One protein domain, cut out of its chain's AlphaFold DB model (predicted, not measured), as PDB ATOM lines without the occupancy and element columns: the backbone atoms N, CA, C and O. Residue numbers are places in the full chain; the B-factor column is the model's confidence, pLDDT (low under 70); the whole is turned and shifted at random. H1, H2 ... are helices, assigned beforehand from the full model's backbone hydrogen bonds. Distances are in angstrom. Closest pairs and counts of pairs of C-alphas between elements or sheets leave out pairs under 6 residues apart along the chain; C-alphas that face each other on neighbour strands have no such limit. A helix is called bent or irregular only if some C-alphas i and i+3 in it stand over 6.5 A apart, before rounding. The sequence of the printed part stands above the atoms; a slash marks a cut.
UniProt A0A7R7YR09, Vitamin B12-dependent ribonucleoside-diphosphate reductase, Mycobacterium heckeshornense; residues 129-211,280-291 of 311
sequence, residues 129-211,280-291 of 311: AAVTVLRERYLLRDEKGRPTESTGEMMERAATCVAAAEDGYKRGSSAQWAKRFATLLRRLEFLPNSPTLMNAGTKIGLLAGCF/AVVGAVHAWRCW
ATOM      1  N   ALA A 129       9.111 281.680  27.252       89.38
ATOM      2  CA  ALA A 129       8.667 282.774  28.113       89.38
ATOM      3  C   ALA A 129       7.419 283.478  27.555       89.38
ATOM      4  O   ALA A 129       6.457 283.692  28.287       89.38
ATOM      5  N   ALA A 130       7.399 283.780  26.251       91.06
ATOM      6  CA  ALA A 130       6.239 284.396  25.612       91.06
ATOM      7  C   ALA A 130       5.004 283.489  25.696       91.06
ATOM      8  O   ALA A 130       3.941 283.945  26.105       91.06
ATOM      9  N   VAL A 131       5.151 282.194  25.388       91.00
ATOM     10  CA  VAL A 131       4.059 281.211  25.511       91.00
ATOM     11  C   VAL A 131       3.554 281.118  26.952       91.00
ATOM     12  O   VAL A 131       2.348 281.058  27.173       91.00
ATOM     13  N   THR A 132       4.457 281.173  27.933       89.50
ATOM     14  CA  THR A 132       4.101 281.157  29.359       89.50
ATOM     15  C   THR A 132       3.261 282.378  29.730       89.50
ATOM     16  O   THR A 132       2.186 282.230  30.298       89.50
ATOM     17  N   VAL A 133       3.681 283.588  29.346       91.50
ATOM     18  CA  VAL A 133       2.907 284.813  29.621       91.50
ATOM     19  C   VAL A 133       1.550 284.791  28.918       91.50
ATOM     20  O   VAL A 133       0.545 285.181  29.516       91.50
ATOM     21  N   LEU A 134       1.505 284.324  27.666       92.00
ATOM     22  CA  LEU A 134       0.257 284.206  26.915       92.00
ATOM     23  C   LEU A 134      -0.710 283.243  27.602       92.00
ATOM     24  O   LEU A 134      -1.858 283.614  27.835       92.00
ATOM     25  N   ARG A 135      -0.236 282.060  28.007       89.44
ATOM     26  CA  ARG A 135      -1.015 281.114  28.811       89.44
ATOM     27  C   ARG A 135      -1.543 281.760  30.076       89.44
ATOM     28  O   ARG A 135      -2.711 281.576  30.404       89.44
ATOM     29  N   GLU A 136      -0.683 282.481  30.795       88.62
ATOM     30  CA  GLU A 136      -1.035 282.999  32.110       88.62
ATOM     31  C   GLU A 136      -2.056 284.132  32.077       88.62
ATOM     32  O   GLU A 136      -2.861 284.249  32.997       88.62
ATOM     33  N   ARG A 137      -2.048 284.956  31.023       88.44
ATOM     34  CA  ARG A 137      -2.782 286.228  31.048       88.44
ATOM     35  C   ARG A 137      -3.657 286.523  29.838       88.44
ATOM     36  O   ARG A 137      -4.495 287.410  29.944       88.44
ATOM     37  N   TYR A 138      -3.438 285.872  28.699       91.56
ATOM     38  CA  TYR A 138      -4.027 286.305  27.426       91.56
ATOM     39  C   TYR A 138      -4.924 285.262  26.771       91.56
ATOM     40  O   TYR A 138      -5.952 285.636  26.209       91.56
ATOM     41  N   LEU A 139      -4.546 283.982  26.832       92.44
ATOM     42  CA  LEU A 139      -5.345 282.915  26.246       92.44
ATOM     43  C   LEU A 139      -6.627 282.718  27.055       92.44
ATOM     44  O   LEU A 139      -6.585 282.612  28.284       92.44
ATOM     45  N   LEU A 140      -7.756 282.621  26.357       90.88
ATOM     46  CA  LEU A 140      -9.024 282.214  26.945       90.88
ATOM     47  C   LEU A 140      -8.899 280.835  27.591       90.88
ATOM     48  O   LEU A 140      -8.170 279.962  27.113       90.88
ATOM     49  N   ARG A 141      -9.620 280.657  28.698       89.19
ATOM     50  CA  ARG A 141      -9.583 279.444  29.512       89.19
ATOM     51  C   ARG A 141     -10.969 278.837  29.658       89.19
ATOM     52  O   ARG A 141     -11.968 279.555  29.643       89.19
ATOM     53  N   ASP A 142     -11.008 277.518  29.804       88.00
ATOM     54  CA  ASP A 142     -12.211 276.798  30.212       88.00
ATOM     55  C   ASP A 142     -12.469 276.974  31.720       88.00
ATOM     56  O   ASP A 142     -11.664 277.550  32.455       88.00
ATOM     57  N   GLU A 143     -13.589 276.437  32.202       86.69
ATOM     58  CA  GLU A 143     -13.950 276.429  33.631       86.69
ATOM     59  C   GLU A 143     -12.914 275.709  34.511       86.69
ATOM     60  O   GLU A 143     -12.847 275.935  35.716       86.69
ATOM     61  N   LYS A 144     -12.074 274.856  33.913       83.81
ATOM     62  CA  LYS A 144     -10.994 274.120  34.582       83.81
ATOM     63  C   LYS A 144      -9.654 274.864  34.509       83.81
ATOM     64  O   LYS A 144      -8.631 274.314  34.916       83.81
ATOM     65  N   GLY A 145      -9.637 276.091  33.985       82.00
ATOM     66  CA  GLY A 145      -8.450 276.937  33.879       82.00
ATOM     67  C   GLY A 145      -7.478 276.549  32.760       82.00
ATOM     68  O   GLY A 145      -6.355 277.055  32.735       82.00
ATOM     69  N   ARG A 146      -7.867 275.669  31.834       86.25
ATOM     70  CA  ARG A 146      -7.017 275.231  30.718       86.25
ATOM     71  C   ARG A 146      -7.201 276.144  29.505       86.25
ATOM     72  O   ARG A 146      -8.341 276.505  29.216       86.25
ATOM     73  N   PRO A 147      -6.124 276.484  28.770       90.06
ATOM     74  CA  PRO A 147      -6.229 277.272  27.546       90.06
ATOM     75  C   PRO A 147      -7.138 276.592  26.518       90.06
ATOM     76  O   PRO A 147      -6.920 275.432  26.172       90.06
ATOM     77  N   THR A 148      -8.150 277.306  26.033       91.50
ATOM     78  CA  THR A 148      -9.064 276.814  24.990       91.50
ATOM     79  C   THR A 148      -8.594 277.199  23.594       91.50
ATOM     80  O   THR A 148      -8.814 276.450  22.642       91.50
ATOM     81  N   GLU A 149      -7.898 278.328  23.474       91.44
ATOM     82  CA  GLU A 149      -7.428 278.863  22.198       91.44
ATOM     83  C   GLU A 149      -5.914 278.677  21.982       91.44
ATOM     84  O   GLU A 149      -5.121 278.596  22.926       91.44
ATOM     85  N   SER A 150      -5.506 278.602  20.714       92.25
ATOM     86  CA  SER A 150      -4.107 278.637  20.277       92.25
ATOM     87  C   SER A 150      -3.555 280.067  20.256       92.25
ATOM     88  O   SER A 150      -4.302 281.050  20.254       92.25
ATOM     89  N   THR A 151      -2.228 280.211  20.179       92.12
ATOM     90  CA  THR A 151      -1.611 281.539  20.003       92.12
ATOM     91  C   THR A 151      -2.070 282.215  18.705       92.12
ATOM     92  O   THR A 151      -2.149 283.439  18.657       92.12
ATOM     93  N   GLY A 152      -2.399 281.437  17.668       92.44
ATOM     94  CA  GLY A 152      -2.946 281.931  16.404       92.44
ATOM     95  C   GLY A 152      -4.422 282.321  16.506       92.44
ATOM     96  O   GLY A 152      -4.792 283.415  16.082       92.44
ATOM     97  N   GLU A 153      -5.236 281.469  17.131       94.06
ATOM     98  CA  GLU A 153      -6.670 281.703  17.357       94.06
ATOM     99  C   GLU A 153      -6.908 282.973  18.196       94.06
ATOM    100  O   GLU A 153      -7.780 283.773  17.862       94.06
ATOM    101  N   MET A 154      -6.068 283.238  19.205       94.69
ATOM    102  CA  MET A 154      -6.097 284.486  19.984       94.69
ATOM    103  C   MET A 154      -5.924 285.731  19.095       94.69
ATOM    104  O   MET A 154      -6.657 286.716  19.231       94.69
ATOM    105  N   MET A 155      -4.962 285.697  18.164       95.00
ATOM    106  CA  MET A 155      -4.725 286.805  17.228       95.00
ATOM    107  C   MET A 155      -5.913 286.985  16.275       95.00
ATOM    108  O   MET A 155      -6.304 288.111  15.973       95.00
ATOM    109  N   GLU A 156      -6.518 285.886  15.824       94.75
ATOM    110  CA  GLU A 156      -7.694 285.899  14.947       94.75
ATOM    111  C   GLU A 156      -8.939 286.441  15.654       94.75
ATOM    112  O   GLU A 156      -9.659 287.266  15.080       94.75
ATOM    113  N   ARG A 157      -9.159 286.061  16.918       94.94
ATOM    114  CA  ARG A 157     -10.216 286.607  17.779       94.94
ATOM    115  C   ARG A 157     -10.078 288.119  17.925       94.94
ATOM    116  O   ARG A 157     -11.042 288.850  17.683       94.94
ATOM    117  N   ALA A 158      -8.882 288.594  18.277       94.00
ATOM    118  CA  ALA A 158      -8.613 290.020  18.434       94.00
ATOM    119  C   ALA A 158      -8.838 290.792  17.125       94.00
ATOM    120  O   ALA A 158      -9.555 291.794  17.109       94.00
ATOM    121  N   ALA A 159      -8.297 290.285  16.014       95.25
ATOM    122  CA  ALA A 159      -8.462 290.882  14.694       95.25
ATOM    123  C   ALA A 159      -9.930 290.949  14.249       95.25
ATOM    124  O   ALA A 159     -10.371 291.984  13.754       95.25
ATOM    125  N   THR A 160     -10.692 289.870  14.441       94.81
ATOM    126  CA  THR A 160     -12.107 289.794  14.043       94.81
ATOM    127  C   THR A 160     -12.968 290.751  14.861       94.81
ATOM    128  O   THR A 160     -13.807 291.455  14.302       94.81
ATOM    129  N   CYS A 161     -12.734 290.829  16.174       94.19
ATOM    130  CA  CYS A 161     -13.468 291.733  17.055       94.19
ATOM    131  C   CYS A 161     -13.254 293.206  16.679       94.19
ATOM    132  O   CYS A 161     -14.225 293.956  16.589       94.19
ATOM    133  N   VAL A 162     -12.008 293.615  16.421       92.06
ATOM    134  CA  VAL A 162     -11.697 294.996  16.016       92.06
ATOM    135  C   VAL A 162     -12.245 295.284  14.616       92.06
ATOM    136  O   VAL A 162     -12.871 296.318  14.398       92.06
ATOM    137  N   ALA A 163     -12.091 294.348  13.675       93.62
ATOM    138  CA  ALA A 163     -12.580 294.512  12.308       93.62
ATOM    139  C   ALA A 163     -14.111 294.585  12.196       93.62
ATOM    140  O   ALA A 163     -14.616 295.091  11.198       93.62
ATOM    141  N   ALA A 164     -14.872 294.130  13.193       90.75
ATOM    142  CA  ALA A 164     -16.333 294.226  13.178       90.75
ATOM    143  C   ALA A 164     -16.836 295.679  13.083       90.75
ATOM    144  O   ALA A 164     -17.865 295.941  12.462       90.75
ATOM    145  N   ALA A 165     -16.097 296.648  13.635       90.00
ATOM    146  CA  ALA A 165     -16.457 298.061  13.512       90.00
ATOM    147  C   ALA A 165     -16.308 298.611  12.082       90.00
ATOM    148  O   ALA A 165     -16.890 299.650  11.764       90.00
ATOM    149  N   GLU A 166     -15.611 297.899  11.196       90.56
ATOM    150  CA  GLU A 166     -15.450 298.295   9.794       90.56
ATOM    151  C   GLU A 166     -16.758 298.269   9.012       90.56
ATOM    152  O   GLU A 166     -16.952 299.067   8.092       90.56
ATOM    153  N   ASP A 167     -17.701 297.423   9.425       89.19
ATOM    154  CA  ASP A 167     -19.029 297.385   8.820       89.19
ATOM    155  C   ASP A 167     -19.842 298.657   9.098       89.19
ATOM    156  O   ASP A 167     -20.751 298.970   8.329       89.19
ATOM    157  N   GLY A 168     -19.480 299.424  10.135       87.19
ATOM    158  CA  GLY A 168     -20.031 300.756  10.388       87.19
ATOM    159  C   GLY A 168     -19.582 301.806   9.366       87.19
ATOM    160  O   GLY A 168     -20.298 302.777   9.144       87.19
ATOM    161  N   TYR A 169     -18.431 301.599   8.716       87.44
ATOM    162  CA  TYR A 169     -17.922 302.467   7.650       87.44
ATOM    163  C   TYR A 169     -18.331 301.970   6.264       87.44
ATOM    164  O   TYR A 169     -18.839 302.729   5.442       87.44
ATOM    165  N   LYS A 170     -18.089 300.685   5.986       89.56
ATOM    166  CA  LYS A 170     -18.464 300.027   4.736       89.56
ATOM    167  C   LYS A 170     -18.981 298.631   5.049       89.56
ATOM    168  O   LYS A 170     -18.203 297.732   5.368       89.56
ATOM    169  N   ARG A 171     -20.293 298.450   4.907       90.81
ATOM    170  CA  ARG A 171     -20.973 297.184   5.190       90.81
ATOM    171  C   ARG A 171     -20.375 296.030   4.377       90.81
ATOM    172  O   ARG A 171     -20.226 296.140   3.162       90.81
ATOM    173  N   GLY A 172     -20.059 294.930   5.054       90.81
ATOM    174  CA  GLY A 172     -19.479 293.725   4.461       90.81
ATOM    175  C   GLY A 172     -17.962 293.791   4.268       90.81
ATOM    176  O   GLY A 172     -17.396 292.896   3.644       90.81
ATOM    177  N   SER A 173     -17.288 294.831   4.771       92.38
ATOM    178  CA  SER A 173     -15.827 294.957   4.663       92.38
ATOM    179  C   SER A 173     -15.070 294.335   5.840       92.38
ATOM    180  O   SER A 173     -13.870 294.078   5.712       92.38
ATOM    181  N   SER A 174     -15.749 294.032   6.953       92.19
ATOM    182  CA  SER A 174     -15.137 293.484   8.172       92.19
ATOM    183  C   SER A 174     -14.306 292.223   7.928       92.19
ATOM    184  O   SER A 174     -13.171 292.143   8.390       92.19
ATOM    185  N   ALA A 175     -14.795 291.272   7.130       93.38
ATOM    186  CA  ALA A 175     -14.075 290.030   6.833       93.38
ATOM    187  C   ALA A 175     -12.721 290.267   6.134       93.38
ATOM    188  O   ALA A 175     -11.724 289.602   6.436       93.38
ATOM    189  N   GLN A 176     -12.655 291.241   5.220       94.88
ATOM    190  CA  GLN A 176     -11.410 291.597   4.538       94.88
ATOM    191  C   GLN A 176     -10.401 292.201   5.522       94.88
ATOM    192  O   GLN A 176      -9.220 291.843   5.498       94.88
ATOM    193  N   TRP A 177     -10.861 293.101   6.393       94.44
ATOM    194  CA  TRP A 177     -10.019 293.742   7.400       94.44
ATOM    195  C   TRP A 177      -9.562 292.770   8.484       94.44
ATOM    196  O   TRP A 177      -8.379 292.768   8.812       94.44
ATOM    197  N   ALA A 178     -10.432 291.866   8.941       94.88
ATOM    198  CA  ALA A 178     -10.089 290.813   9.893       94.88
ATOM    199  C   ALA A 178      -8.907 289.976   9.388       94.88
ATOM    200  O   ALA A 178      -7.930 289.781  10.108       94.88
ATOM    201  N   LYS A 179      -8.928 289.569   8.110       95.56
ATOM    202  CA  LYS A 179      -7.816 288.832   7.492       95.56
ATOM    203  C   LYS A 179      -6.518 289.647   7.455       95.56
ATOM    204  O   LYS A 179      -5.442 289.106   7.723       95.56
ATOM    205  N   ARG A 180      -6.596 290.941   7.120       95.56
ATOM    206  CA  ARG A 180      -5.423 291.837   7.085       95.56
ATOM    207  C   ARG A 180      -4.828 292.023   8.479       95.56
ATOM    208  O   ARG A 180      -3.630 291.821   8.652       95.56
ATOM    209  N   PHE A 181      -5.662 292.334   9.464       95.56
ATOM    210  CA  PHE A 181      -5.258 292.509  10.854       95.56
ATOM    211  C   PHE A 181      -4.676 291.222  11.442       95.56
ATOM    212  O   PHE A 181      -3.578 291.255  11.988       95.56
ATOM    213  N   ALA A 182      -5.324 290.073  11.238       94.38
ATOM    214  CA  ALA A 182      -4.799 288.784  11.681       94.38
ATOM    215  C   ALA A 182      -3.426 288.486  11.061       94.38
ATOM    216  O   ALA A 182      -2.539 287.985  11.743       94.38
ATOM    217  N   THR A 183      -3.208 288.843   9.789       94.88
ATOM    218  CA  THR A 183      -1.897 288.673   9.142       94.88
ATOM    219  C   THR A 183      -0.820 289.526   9.812       94.88
ATOM    220  O   THR A 183       0.261 289.008  10.089       94.88
ATOM    221  N   LEU A 184      -1.109 290.798  10.110       95.19
ATOM    222  CA  LEU A 184      -0.174 291.694  10.804       95.19
ATOM    223  C   LEU A 184       0.187 291.175  12.200       95.19
ATOM    224  O   LEU A 184       1.367 291.090  12.542       95.19
ATOM    225  N   LEU A 185      -0.827 290.775  12.974       94.12
ATOM    226  CA  LEU A 185      -0.647 290.219  14.314       94.12
ATOM    227  C   LEU A 185       0.159 288.917  14.276       94.12
ATOM    228  O   LEU A 185       1.107 288.745  15.039       94.12
ATOM    229  N   ARG A 186      -0.169 288.004  13.350       93.62
ATOM    230  CA  ARG A 186       0.517 286.709  13.233       93.62
ATOM    231  C   ARG A 186       1.962 286.836  12.752       93.62
ATOM    232  O   ARG A 186       2.768 285.943  12.989       93.62
ATOM    233  N   ARG A 187       2.307 287.927  12.068       92.38
ATOM    234  CA  ARG A 187       3.693 288.237  11.690       92.38
ATOM    235  C   ARG A 187       4.438 289.046  12.749       92.38
ATOM    236  O   ARG A 187       5.624 289.293  12.565       92.38
ATOM    237  N   LEU A 188       3.762 289.424  13.838       91.62
ATOM    238  CA  LEU A 188       4.277 290.321  14.875       91.62
ATOM    239  C   LEU A 188       4.774 291.657  14.298       91.62
ATOM    240  O   LEU A 188       5.647 292.297  14.876       91.62
ATOM    241  N   GLU A 189       4.227 292.072  13.150       92.62
ATOM    242  CA  GLU A 189       4.516 293.384  12.564       92.62
ATOM    243  C   GLU A 189       3.883 294.468  13.440       92.62
ATOM    244  O   GLU A 189       4.500 295.492  13.701       92.62
ATOM    245  N   PHE A 190       2.692 294.190  13.975       92.00
ATOM    246  CA  PHE A 190       1.968 295.060  14.890       92.00
ATOM    247  C   PHE A 190       1.458 294.259  16.092       92.00
ATOM    248  O   PHE A 190       0.993 293.130  15.932       92.00
ATOM    249  N   LEU A 191       1.509 294.854  17.286       90.62
ATOM    250  CA  LEU A 191       0.907 294.310  18.502       90.62
ATOM    251  C   LEU A 191       0.097 295.406  19.202       90.62
ATOM    252  O   LEU A 191       0.643 296.472  19.494       90.62
ATOM    253  N   PRO A 192      -1.191 295.168  19.488       89.81
ATOM    254  CA  PRO A 192      -2.002 296.127  20.207       89.81
ATOM    255  C   PRO A 192      -1.684 296.092  21.701       89.81
ATOM    256  O   PRO A 192      -0.904 295.274  22.189       89.81
ATOM    257  N   ASN A 193      -2.325 296.991  22.442       90.50
ATOM    258  CA  ASN A 193      -2.217 297.011  23.893       90.50
ATOM    259  C   ASN A 193      -2.709 295.689  24.528       90.50
ATOM    260  O   ASN A 193      -3.432 294.892  23.919       90.50
ATOM    261  N   SER A 194      -2.339 295.477  25.791       88.56
ATOM    262  CA  SER A 194      -2.720 294.268  26.521       88.56
ATOM    263  C   SER A 194      -4.241 294.053  26.618       88.56
ATOM    264  O   SER A 194      -4.672 292.940  26.313       88.56
ATOM    265  N   PRO A 195      -5.075 295.063  26.956       87.62
ATOM    266  CA  PRO A 195      -6.526 294.877  27.046       87.62
ATOM    267  C   PRO A 195      -7.171 294.417  25.740       87.62
ATOM    268  O   PRO A 195      -8.112 293.632  25.774       87.62
ATOM    269  N   THR A 196      -6.643 294.829  24.586       89.81
ATOM    270  CA  THR A 196      -7.172 294.371  23.299       89.81
ATOM    271  C   THR A 196      -6.966 292.870  23.119       89.81
ATOM    272  O   THR A 196      -7.905 292.173  22.755       89.81
ATOM    273  N   LEU A 197      -5.779 292.336  23.420       91.50
ATOM    274  CA  LEU A 197      -5.532 290.891  23.306       91.50
ATOM    275  C   LEU A 197      -6.308 290.083  24.360       91.50
ATOM    276  O   LEU A 197      -6.846 289.017  24.059       91.50
ATOM    277  N   MET A 198      -6.404 290.604  25.587       89.38
ATOM    278  CA  MET A 198      -7.080 289.928  26.699       89.38
ATOM    279  C   MET A 198      -8.604 289.892  26.523       89.38
ATOM    280  O   MET A 198      -9.222 288.849  26.713       89.38
ATOM    281  N   ASN A 199      -9.215 291.010  26.120       88.31
ATOM    282  CA  ASN A 199     -10.662 291.199  26.239       88.31
ATOM    283  C   ASN A 199     -11.422 291.166  24.906       88.31
ATOM    284  O   ASN A 199     -12.655 291.092  24.925       88.31
ATOM    285  N   ALA A 200     -10.748 291.223  23.753       91.06
ATOM    286  CA  ALA A 200     -11.430 291.221  22.458       91.06
ATOM    287  C   ALA A 200     -12.311 289.980  22.261       91.06
ATOM    288  O   ALA A 200     -11.881 288.854  22.481       91.06
ATOM    289  N   GLY A 201     -13.563 290.163  21.845       86.12
ATOM    290  CA  GLY A 201     -14.498 289.049  21.653       86.12
ATOM    291  C   GLY A 201     -14.922 288.331  22.944       86.12
ATOM    292  O   GLY A 201     -15.549 287.278  22.864       86.12
ATOM    293  N   THR A 202     -14.607 288.876  24.123       87.50
ATOM    294  CA  THR A 202     -15.097 288.373  25.419       87.50
ATOM    295  C   THR A 202     -16.302 289.179  25.906       87.50
ATOM    296  O   THR A 202     -16.595 290.252  25.382       87.50
ATOM    297  N   LYS A 203     -16.971 288.704  26.968       81.62
ATOM    298  CA  LYS A 203     -18.075 289.431  27.623       81.62
ATOM    299  C   LYS A 203     -17.645 290.778  28.227       81.62
ATOM    300  O   LYS A 203     -18.479 291.665  28.345       81.62
ATOM    301  N   ILE A 204     -16.364 290.925  28.588       81.81
ATOM    302  CA  ILE A 204     -15.798 292.166  29.139       81.81
ATOM    303  C   ILE A 204     -15.793 293.271  28.080       81.81
ATOM    304  O   ILE A 204     -16.169 294.405  28.360       81.81
ATOM    305  N   GLY A 205     -15.335 292.954  26.863       79.19
ATOM    306  CA  GLY A 205     -15.363 293.867  25.716       79.19
ATOM    307  C   GLY A 205     -14.537 295.158  25.845       79.19
ATOM    308  O   GLY A 205     -14.583 295.993  24.944       79.19
ATOM    309  N   LEU A 206     -13.774 295.350  26.928       84.00
ATOM    310  CA  LEU A 206     -12.973 296.553  27.145       84.00
ATOM    311  C   LEU A 206     -11.597 296.460  26.467       84.00
ATOM    312  O   LEU A 206     -10.707 295.763  26.950       84.00
ATOM    313  N   LEU A 207     -11.413 297.200  25.371       86.94
ATOM    314  CA  LEU A 207     -10.177 297.173  24.566       86.94
ATOM    315  C   LEU A 207      -9.182 298.299  24.908       86.94
ATOM    316  O   LEU A 207      -8.010 298.239  24.536       86.94
ATOM    317  N   ALA A 208      -9.634 299.341  25.605       83.75
ATOM    318  CA  ALA A 208      -8.792 300.457  26.023       83.75
ATOM    319  C   ALA A 208      -8.203 300.203  27.416       83.75
ATOM    320  O   ALA A 208      -8.885 299.689  28.298       83.75
ATOM    321  N   GLY A 209      -6.934 300.572  27.606       77.00
ATOM    322  CA  GLY A 209      -6.251 300.487  28.906       77.00
ATOM    323  C   GLY A 209      -5.981 301.831  29.571       77.00
ATOM    324  O   GLY A 209      -5.615 301.858  30.738       77.00
ATOM    325  N   CYS A 210      -6.143 302.933  28.841       83.50
ATOM    326  CA  CYS A 210      -5.848 304.276  29.325       83.50
ATOM    327  C   CYS A 210      -7.081 305.152  29.133       83.50
ATOM    328  O   CYS A 210      -7.658 305.169  28.044       83.50
ATOM    329  N   PHE A 211      -7.449 305.890  30.175       82.81
ATOM    330  CA  PHE A 211      -8.575 306.815  30.169       82.81
ATOM    331  C   PHE A 211      -8.100 308.174  30.658       82.81
ATOM    332  O   PHE A 211      -7.292 308.262  31.579       82.81
ATOM    333  N   ALA A 280     -13.919 303.581  21.761       45.19
ATOM    334  CA  ALA A 280     -12.715 302.767  21.946       45.19
ATOM    335  C   ALA A 280     -12.476 301.797  20.774       45.19
ATOM    336  O   ALA A 280     -11.349 301.667  20.293       45.19
ATOM    337  N   VAL A 281     -13.537 301.153  20.275       46.72
ATOM    338  CA  VAL A 281     -13.445 300.245  19.120       46.72
ATOM    339  C   VAL A 281     -13.123 301.024  17.839       46.72
ATOM    340  O   VAL A 281     -12.245 300.621  17.079       46.72
ATOM    341  N   VAL A 282     -13.769 302.172  17.620       52.09
ATOM    342  CA  VAL A 282     -13.512 303.042  16.460       52.09
ATOM    343  C   VAL A 282     -12.083 303.610  16.466       52.09
ATOM    344  O   VAL A 282     -11.414 303.609  15.432       52.09
ATOM    345  N   GLY A 283     -11.578 304.040  17.625       49.75
ATOM    346  CA  GLY A 283     -10.203 304.523  17.776       49.75
ATOM    347  C   GLY A 283      -9.162 303.429  17.530       49.75
ATOM    348  O   GLY A 283      -8.166 303.668  16.845       49.75
ATOM    349  N   ALA A 284      -9.418 302.207  18.012       56.31
ATOM    350  CA  ALA A 284      -8.573 301.050  17.724       56.31
ATOM    351  C   ALA A 284      -8.544 300.740  16.219       56.31
ATOM    352  O   ALA A 284      -7.465 300.601  15.650       56.31
ATOM    353  N   VAL A 285      -9.702 300.729  15.550       54.66
ATOM    354  CA  VAL A 285      -9.786 300.552  14.091       54.66
ATOM    355  C   VAL A 285      -8.941 301.585  13.346       54.66
ATOM    356  O   VAL A 285      -8.168 301.224  12.457       54.66
ATOM    357  N   HIS A 286      -9.046 302.863  13.716       53.03
ATOM    358  CA  HIS A 286      -8.303 303.925  13.043       53.03
ATOM    359  C   HIS A 286      -6.784 303.757  13.212       53.03
ATOM    360  O   HIS A 286      -6.045 303.807  12.229       53.03
ATOM    361  N   ALA A 287      -6.326 303.455  14.430       58.59
ATOM    362  CA  ALA A 287      -4.914 303.198  14.710       58.59
ATOM    363  C   ALA A 287      -4.366 301.999  13.917       58.59
ATOM    364  O   ALA A 287      -3.248 302.046  13.404       58.59
ATOM    365  N   TRP A 288      -5.158 300.934  13.772       65.19
ATOM    366  CA  TRP A 288      -4.739 299.728  13.055       65.19
ATOM    367  C   TRP A 288      -4.735 299.935  11.537       65.19
ATOM    368  O   TRP A 288      -3.840 299.443  10.849       65.19
ATOM    369  N   ARG A 289      -5.681 300.717  11.001       53.94
ATOM    370  CA  ARG A 289      -5.693 301.122   9.587       53.94
ATOM    371  C   ARG A 289      -4.458 301.939   9.211       53.94
ATOM    372  O   ARG A 289      -3.857 301.650   8.179       53.94
ATOM    373  N   CYS A 290      -4.040 302.889  10.051       55.81
ATOM    374  CA  CYS A 290      -2.832 303.696   9.820       55.81
ATOM    375  C   CYS A 290      -1.549 302.857   9.721       55.81
ATOM    376  O   CYS A 290      -0.585 303.288   9.095       55.81
ATOM    377  N   TRP A 291      -1.537 301.667  10.322       47.28
ATOM    378  CA  TRP A 291      -0.387 300.764  10.321       47.28
ATOM    379  C   TRP A 291      -0.439 299.697   9.225       47.28
ATOM    380  O   TRP A 291       0.589 299.113   8.885       47.28
TER     381      TRP A 291
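What this domain is: This is residues 129 to 211 and 280 to 291 of the 311 residues of the protein "Vitamin B12-dependent ribonucleoside-diphosphate reductase" of Mycobacterium heckeshornense (UniProt A0A7R7YR09). A long helix, H2, runs through the middle of this domain, and H3 folds back along it to make a helical hairpin, while H4 and H5 cross H2 at two separate places along its length. H1 lies beyond the beginning of H2, at the far end of a long loop, and touches no other helix. The printed part has 95 residues with five named helices, in the order H1, H2, H3, H4, H5, and no named strand; the class is all helix. The whole is compact, with a radius of gyration of the C-alphas of 13.2 A, and only just elongated, spanning 40 by 27 by 25 A.

How they stand to each other: Begin at H1, residues 129 to 137, and go along the long link to H2, residues 151 to 168. These two are close but not clearly touching; their closest C-alphas, of Leu 134 and Thr 151, are 7.6 A apart. H2 is the hub and touches three helices. The first is H3, residues 174 to 186, after a tight link: look at Thr 160 and Ala 178, whose C-alphas, the closest of the two helices, are 4.7 A apart. This hairpin runs opposite ways at a shallow tilt of 34 degrees, only just short of steep. Next, H4, residues 194 to 199, touches residues 154 to 158 of H2 alone, about perpendicular at 82 degrees; the closest C-alphas, of Ala 158 and Leu 197, are 5.8 A apart. H4 is also near H1, with the C-alphas of Arg 137 and Met 198 closest at 7.1 A. Last, residues 281 to 285 of H5, which holds residues 280 to 291, touch residues 162 to 166 of H2, about perpendicular at 75 degrees, with the C-alphas of Val 162 and Val 285 closest at 6.2 A. The helix packing is mostly crossed, but only just. H1 is apart from H3 and H5, and H4 is apart from H3 and H5. In H1, H3 and H4 every O i to N i+4 pair is within hydrogen-bond range; in H2 it is 9 of 14 and in H5 7 of 8.

Where its parts are: Find C-alpha 129 at (8.667, 282.774, 28.113), where H1 begins; it runs 12.3 A. H2 starts at C-alpha 151, (-1.611, 281.539, 20.003), and runs 28.3 A; it is neither bent nor irregular, but only just: C-alphas 162 and 165 are 6.2 A apart. H3 is 17.8 A long, H4 8.5 A and H5 17.1 A, ending at C-alpha 291, (-0.387, 300.764, 10.321).

The domain as a whole: The two C-alphas farthest apart, of Lys 144 and Lys 170, are 40.2 A from each other. Residues 212 to 279 are not printed; across this cut, on the link from H4 to H5, C-alphas 211 and 280 are 10.1 A apart. The link from H1 to H2 is long, with 13 residues, and residues 200 to 211 hold no named element. The mean pLDDT of the printed part is 85.6; residues 280 to 291 are under 70.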